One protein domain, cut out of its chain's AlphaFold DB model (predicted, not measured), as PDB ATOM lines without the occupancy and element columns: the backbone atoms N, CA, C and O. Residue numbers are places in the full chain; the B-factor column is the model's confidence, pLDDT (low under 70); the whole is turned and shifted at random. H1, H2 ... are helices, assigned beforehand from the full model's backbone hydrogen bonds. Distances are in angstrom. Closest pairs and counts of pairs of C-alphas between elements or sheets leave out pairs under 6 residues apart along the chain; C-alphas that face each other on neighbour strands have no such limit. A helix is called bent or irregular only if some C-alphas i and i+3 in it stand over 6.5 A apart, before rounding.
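What this domain is: This is residues 129 to 175 of the 271 residues of an uncharacterized protein of Heliothis virescens (UniProt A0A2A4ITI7). An open ring at one end and a straight helical arm at the other make up this domain: H2, the loop of residues 156 to 165, H3 and the tail of residues 170 to 175 go round a mostly empty middle, while H1 sticks out as the arm and gives the shape much of its length. H3 is on the side of the ring away from residue 160 and comes near H2, and the tail of residues 170 to 175 runs back past H2. The printed part has 47 residues with three named helices, in the order H1, H2, H3, and no named strand; the class is all helix, with 27 residues in the named helices. The whole is only just loose, close to extended, with a radius of gyration of the C-alphas of 13.8 A, and its outline is flat, with spans of 42 by 24 by 13 A.

How they stand to each other: H1, residues 129 to 140, is the longest helix and touches no helix. Residues 129 to 142, of which 129 to 140 belong to H1, stand free. H1 is apart from H2, residues 145 to 155, although a tight link of 4 residues joins them. H1 is also apart from H3, residues 166 to 169. H2 and H3 are near each other: no pair of their C-alphas is within 8 A, the closest being 8.4 A apart, but 6 pairs are within 10 A. The link from H2 to H3, 10 residues, is short, and residues 156 to 166, of which 166 belongs to H3, stand free. In H1 and H2 every O i to N i+4 pair is within hydrogen-bond range; H3 is too short for such a pair, and its one O i to N i+3 pair is not within range.

Where its parts are: H1 runs from C-alpha 129 at (10.134, -34.529, -0.304) to C-alpha 140 at (8.369, -28.387, -15.232), a length of 16.2 A. H2 begins at C-alpha 145 at (1.081, -19.034, -24.186) and measures 15.3 A to C-alpha 155. H3 ends at C-alpha 169 at (-7.025, -19.018, -12.073). It is irregular, but only just: C-alphas 166 and 169 are 6.7 A apart.

The domain as a whole: The two C-alphas farthest apart, those of Glu 129 and Met 157, are 42.8 A apart, and the first and last printed C-alphas, those of Glu 129 and Asp 175, are 37.7 A apart. The printed part has no cut, and neither link is long. The mean pLDDT of the printed part is 71.0; it is under 70 in residues 152 to 172. The mean is 86 in H1, 71 in H2 and 53 in H3.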
ATOM      1  N   GLU A 129       9.577 -33.949   0.912       85.12
ATOM      2  CA  GLU A 129      10.134 -34.529  -0.304       85.12
ATOM      3  C   GLU A 129       9.095 -34.619  -1.433       85.12
ATOM      4  O   GLU A 129       9.379 -34.178  -2.548       85.12
ATOM      5  N   ASP A 130       7.888 -35.117  -1.149       85.31
ATOM      6  CA  ASP A 130       6.788 -35.211  -2.119       85.31
ATOM      7  C   ASP A 130       6.270 -33.834  -2.539       85.31
ATOM      8  O   ASP A 130       5.966 -33.627  -3.707       85.31
ATOM      9  N   GLN A 131       6.222 -32.864  -1.624       84.69
ATOM     10  CA  GLN A 131       5.874 -31.481  -1.930       84.69
ATOM     11  C   GLN A 131       6.906 -30.872  -2.874       84.69
ATOM     12  O   GLN A 131       6.538 -30.265  -3.874       84.69
ATOM     13  N   LYS A 132       8.201 -31.061  -2.600       86.56
ATOM     14  CA  LYS A 132       9.265 -30.567  -3.479       86.56
ATOM     15  C   LYS A 132       9.227 -31.243  -4.849       86.56
ATOM     16  O   LYS A 132       9.479 -30.589  -5.857       86.56
ATOM     17  N   ALA A 133       8.930 -32.541  -4.896       87.56
ATOM     18  CA  ALA A 133       8.760 -33.269  -6.147       87.56
ATOM     19  C   ALA A 133       7.537 -32.763  -6.919       87.56
ATOM     20  O   ALA A 133       7.640 -32.518  -8.118       87.56
ATOM     21  N   TRP A 134       6.419 -32.539  -6.230       87.25
ATOM     22  CA  TRP A 134       5.213 -31.952  -6.796       87.25
ATOM     23  C   TRP A 134       5.480 -30.545  -7.340       87.25
ATOM     24  O   TRP A 134       5.173 -30.289  -8.494       87.25
ATOM     25  N   GLU A 135       6.144 -29.668  -6.581       86.94
ATOM     26  CA  GLU A 135       6.532 -28.323  -7.028       86.94
ATOM     27  C   GLU A 135       7.459 -28.371  -8.247       86.94
ATOM     28  O   GLU A 135       7.260 -27.622  -9.200       86.94
ATOM     29  N   LEU A 136       8.454 -29.265  -8.253       85.62
ATOM     30  CA  LEU A 136       9.365 -29.437  -9.384       85.62
ATOM     31  C   LEU A 136       8.618 -29.920 -10.633       85.62
ATOM     32  O   LEU A 136       8.871 -29.424 -11.727       85.62
ATOM     33  N   MET A 137       7.703 -30.878 -10.471       87.44
ATOM     34  CA  MET A 137       6.860 -31.379 -11.556       87.44
ATOM     35  C   MET A 137       5.917 -30.293 -12.067       87.44
ATOM     36  O   MET A 137       5.759 -30.153 -13.276       87.44
ATOM     37  N   GLU A 138       5.336 -29.502 -11.169       84.88
ATOM     38  CA  GLU A 138       4.433 -28.409 -11.515       84.88
ATOM     39  C   GLU A 138       5.173 -27.280 -12.239       84.88
ATOM     40  O   GLU A 138       4.690 -26.785 -13.250       84.88
ATOM     41  N   MET A 139       6.384 -26.927 -11.795       80.69
ATOM     42  CA  MET A 139       7.248 -25.949 -12.469       80.69
ATOM     43  C   MET A 139       7.827 -26.458 -13.794       80.69
ATOM     44  O   MET A 139       8.198 -25.648 -14.641       80.69
ATOM     45  N   ALA A 140       7.936 -27.777 -13.977       84.69
ATOM     46  CA  ALA A 140       8.369 -28.387 -15.232       84.69
ATOM     47  C   ALA A 140       7.256 -28.425 -16.290       84.69
ATOM     48  O   ALA A 140       7.550 -28.662 -17.462       84.69
ATOM     49  N   LYS A 141       5.990 -28.193 -15.905       81.19
ATOM     50  CA  LYS A 141       4.904 -28.014 -16.872       81.19
ATOM     51  C   LYS A 141       5.174 -26.750 -17.678       81.19
ATOM     52  O   LYS A 141       5.325 -25.659 -17.131       81.19
ATOM     53  N   GLU A 142       5.242 -26.906 -18.991       77.50
ATOM     54  CA  GLU A 142       5.435 -25.781 -19.895       77.50
ATOM     55  C   GLU A 142       4.208 -24.862 -19.873       77.50
ATOM     56  O   GLU A 142       3.059 -25.313 -19.862       77.50
ATOM     57  N   ILE A 143       4.462 -23.555 -19.876       79.31
ATOM     58  CA  ILE A 143       3.416 -22.550 -20.031       79.31
ATOM     59  C   ILE A 143       3.130 -22.413 -21.527       79.31
ATOM     60  O   ILE A 143       3.934 -21.849 -22.271       79.31
ATOM     61  N   ASP A 144       1.976 -22.915 -21.960       76.31
ATOM     62  CA  ASP A 144       1.496 -22.741 -23.328       76.31
ATOM     63  C   ASP A 144       0.798 -21.378 -23.478       76.31
ATOM     64  O   ASP A 144      -0.386 -21.202 -23.169       76.31
ATOM     65  N   PHE A 145       1.563 -20.393 -23.951       76.62
ATOM     66  CA  PHE A 145       1.081 -19.034 -24.186       76.62
ATOM     67  C   PHE A 145      -0.033 -18.966 -25.242       76.62
ATOM     68  O   PHE A 145      -0.893 -18.090 -25.139       76.62
ATOM     69  N   ASP A 146      -0.072 -19.883 -26.215       77.12
ATOM     70  CA  ASP A 146      -1.112 -19.908 -27.248       77.12
ATOM     71  C   ASP A 146      -2.439 -20.405 -26.665       77.12
ATOM     72  O   ASP A 146      -3.487 -19.783 -26.886       77.12
ATOM     73  N   ARG A 147      -2.395 -21.462 -25.840       74.75
ATOM     74  CA  ARG A 147      -3.559 -21.940 -25.075       74.75
ATOM     75  C   ARG A 147      -4.077 -20.853 -24.131       74.75
ATOM     76  O   ARG A 147      -5.279 -20.590 -24.115       74.75
ATOM     77  N   MET A 148      -3.189 -20.163 -23.409       73.31
ATOM     78  CA  MET A 148      -3.570 -19.048 -22.530       73.31
ATOM     79  C   MET A 148      -4.226 -17.890 -23.293       73.31
ATOM     80  O   MET A 148      -5.258 -17.370 -22.867       73.31
ATOM     81  N   LEU A 149      -3.674 -17.504 -24.448       74.81
ATOM     82  CA  LEU A 149      -4.214 -16.418 -25.268       74.81
ATOM     83  C   LEU A 149      -5.558 -16.798 -25.910       74.81
ATOM     84  O   LEU A 149      -6.429 -15.948 -26.106       74.81
ATOM     85  N   GLN A 150      -5.758 -18.078 -26.228       72.38
ATOM     86  CA  GLN A 150      -7.032 -18.594 -26.724       72.38
ATOM     87  C   GLN A 150      -8.111 -18.590 -25.637       72.38
ATOM     88  O   GLN A 150      -9.240 -18.191 -25.921       72.38
ATOM     89  N   ILE A 151      -7.762 -18.959 -24.400       70.12
ATOM     90  CA  ILE A 151      -8.663 -18.876 -23.241       70.12
ATOM     91  C   ILE A 151      -9.056 -17.415 -22.981       70.12
ATOM     92  O   ILE A 151     -10.246 -17.114 -22.886       70.12
ATOM     93  N   ALA A 152      -8.084 -16.494 -22.965       67.50
ATOM     94  CA  ALA A 152      -8.340 -15.064 -22.788       67.50
ATOM     95  C   ALA A 152      -9.289 -14.504 -23.866       67.50
ATOM     96  O   ALA A 152     -10.250 -13.816 -23.538       67.50
ATOM     97  N   ARG A 153      -9.083 -14.859 -25.145       69.25
ATOM     98  CA  ARG A 153      -9.980 -14.446 -26.243       69.25
ATOM     99  C   ARG A 153     -11.363 -15.095 -26.183       69.25
ATOM    100  O   ARG A 153     -12.345 -14.459 -26.550       69.25
ATOM    101  N   LYS A 154     -11.460 -16.360 -25.759       65.12
ATOM    102  CA  LYS A 154     -12.741 -17.076 -25.629       65.12
ATOM    103  C   LYS A 154     -13.601 -16.483 -24.506       65.12
ATOM    104  O   LYS A 154     -14.821 -16.448 -24.647       65.12
ATOM    105  N   ARG A 155     -12.973 -15.954 -23.450       59.53
ATOM    106  CA  ARG A 155     -13.637 -15.277 -22.323       59.53
ATOM    107  C   ARG A 155     -14.478 -14.072 -22.750       59.53
ATOM    108  O   ARG A 155     -15.566 -13.880 -22.221       59.53
ATOM    109  N   ASP A 156     -14.020 -13.316 -23.744       61.19
ATOM    110  CA  ASP A 156     -14.765 -12.167 -24.283       61.19
ATOM    111  C   ASP A 156     -15.993 -12.583 -25.116       61.19
ATOM    112  O   ASP A 156     -16.845 -11.751 -25.421       61.19
ATOM    113  N   MET A 157     -16.107 -13.869 -25.479       59.75
ATOM    114  CA  MET A 157     -17.141 -14.383 -26.385       59.75
ATOM    115  C   MET A 157     -18.217 -15.236 -25.697       59.75
ATOM    116  O   MET A 157     -19.248 -15.494 -26.319       59.75
ATOM    117  N   HIS A 158     -18.012 -15.696 -24.457       60.56
ATOM    118  CA  HIS A 158     -18.996 -16.529 -23.755       60.56
ATOM    119  C   HIS A 158     -18.848 -16.430 -22.221       60.56
ATOM    120  O   HIS A 158     -18.103 -17.210 -21.630       60.56
ATOM    121  N   PRO A 159     -19.521 -15.465 -21.565       57.44
ATOM    122  CA  PRO A 159     -19.388 -15.241 -20.122       57.44
ATOM    123  C   PRO A 159     -20.111 -16.273 -19.233       57.44
ATOM    124  O   PRO A 159     -19.840 -16.293 -18.038       57.44
ATOM    125  N   ASP A 160     -20.991 -17.122 -19.787       58.09
ATOM    126  CA  ASP A 160     -21.970 -17.914 -19.014       58.09
ATOM    127  C   ASP A 160     -21.859 -19.455 -19.172       58.09
ATOM    128  O   ASP A 160     -22.846 -20.147 -18.927       58.09
ATOM    129  N   ASP A 161     -20.706 -20.028 -19.561       58.50
ATOM    130  CA  ASP A 161     -20.526 -21.500 -19.617       58.50
ATOM    131  C   ASP A 161     -19.846 -22.016 -18.326       58.50
ATOM    132  O   ASP A 161     -18.636 -21.827 -18.163       58.50
ATOM    133  N   PRO A 162     -20.571 -22.655 -17.385       58.38
ATOM    134  CA  PRO A 162     -20.039 -23.062 -16.080       58.38
ATOM    135  C   PRO A 162     -19.227 -24.372 -16.100       58.38
ATOM    136  O   PRO A 162     -18.883 -24.889 -15.039       58.38
ATOM    137  N   GLU A 163     -18.925 -24.956 -17.266       56.31
ATOM    138  CA  GLU A 163     -18.269 -26.276 -17.342       56.31
ATOM    139  C   GLU A 163     -16.723 -26.231 -17.252       56.31
ATOM    140  O   GLU A 163     -16.070 -27.267 -17.353       56.31
ATOM    141  N   TYR A 164     -16.114 -25.060 -17.004       52.19
ATOM    142  CA  TYR A 164     -14.652 -24.895 -16.874       52.19
ATOM    143  C   TYR A 164     -14.249 -23.870 -15.794       52.19
ATOM    144  O   TYR A 164     -13.536 -22.907 -16.070       52.19
ATOM    145  N   GLU A 165     -14.691 -24.056 -14.549       55.03
ATOM    146  CA  GLU A 165     -14.333 -23.159 -13.430       55.03
ATOM    147  C   GLU A 165     -12.832 -23.217 -13.042       55.03
ATOM    148  O   GLU A 165     -12.297 -22.247 -12.507       55.03
ATOM    149  N   ASP A 166     -12.109 -24.297 -13.371       52.72
ATOM    150  CA  ASP A 166     -10.745 -24.528 -12.853       52.72
ATOM    151  C   ASP A 166      -9.601 -23.951 -13.713       52.72
ATOM    152  O   ASP A 166      -8.508 -23.693 -13.208       52.72
ATOM    153  N   GLU A 167      -9.824 -23.668 -14.999       56.12
ATOM    154  CA  GLU A 167      -8.781 -23.119 -15.897       56.12
ATOM    155  C   GLU A 167      -8.649 -21.584 -15.777       56.12
ATOM    156  O   GLU A 167      -7.779 -20.958 -16.385       56.12
ATOM    157  N   ASN A 168      -9.514 -20.954 -14.975       51.31
ATOM    158  CA  ASN A 168      -9.653 -19.502 -14.889       51.31
ATOM    159  C   ASN A 168      -8.651 -18.830 -13.923       51.31
ATOM    160  O   ASN A 168      -8.501 -17.609 -13.953       51.31
ATOM    161  N   LEU A 169      -7.934 -19.591 -13.082       53.62
ATOM    162  CA  LEU A 169      -7.025 -19.018 -12.073       53.62
ATOM    163  C   LEU A 169      -5.601 -18.735 -12.592       53.62
ATOM    164  O   LEU A 169      -4.845 -18.018 -11.937       53.62
ATOM    165  N   TYR A 170      -5.242 -19.249 -13.775       59.00
ATOM    166  CA  TYR A 170      -3.891 -19.141 -14.353       59.00
ATOM    167  C   TYR A 170      -3.811 -18.267 -15.611       59.00
ATOM    168  O   TYR A 170      -2.803 -18.274 -16.318       59.00
ATOM    169  N   ILE A 171      -4.850 -17.484 -15.909       64.62
ATOM    170  CA  ILE A 171      -4.853 -16.609 -17.086       64.62
ATOM    171  C   ILE A 171      -4.058 -15.338 -16.762       64.62
ATOM    172  O   ILE A 171      -4.586 -14.358 -16.235       64.62
ATOM    173  N   CYS A 172      -2.765 -15.335 -17.082       69.44
ATOM    174  CA  CYS A 172      -1.986 -14.102 -17.135       69.44
ATOM    175  C   CYS A 172      -2.578 -13.182 -18.212       69.44
ATOM    176  O   CYS A 172      -2.657 -13.557 -19.383       69.44
ATOM    177  N   HIS A 173      -2.966 -11.965 -17.828       70.38
ATOM    178  CA  HIS A 173      -3.355 -10.924 -18.775       70.38
ATOM    179  C   HIS A 173      -2.117 -10.444 -19.541       70.38
ATOM    180  O   HIS A 173      -1.248  -9.771 -18.986       70.38
ATOM    181  N   ILE A 174      -2.022 -10.836 -20.811       79.31
ATOM    182  CA  ILE A 174      -0.969 -10.401 -21.728       79.31
ATOM    183  C   ILE A 174      -1.546  -9.280 -22.588       79.31
ATOM    184  O   ILE A 174      -2.278  -9.534 -23.543       79.31
ATOM    185  N   ASP A 175      -1.209  -8.040 -22.247       79.31
ATOM    186  CA  ASP A 175      -1.621  -6.884 -23.036       79.31
ATOM    187  C   ASP A 175      -0.662  -6.670 -24.221       79.31
ATOM    188  O   ASP A 175       0.563  -6.663 -24.037       79.31
TER     189      ASP A 175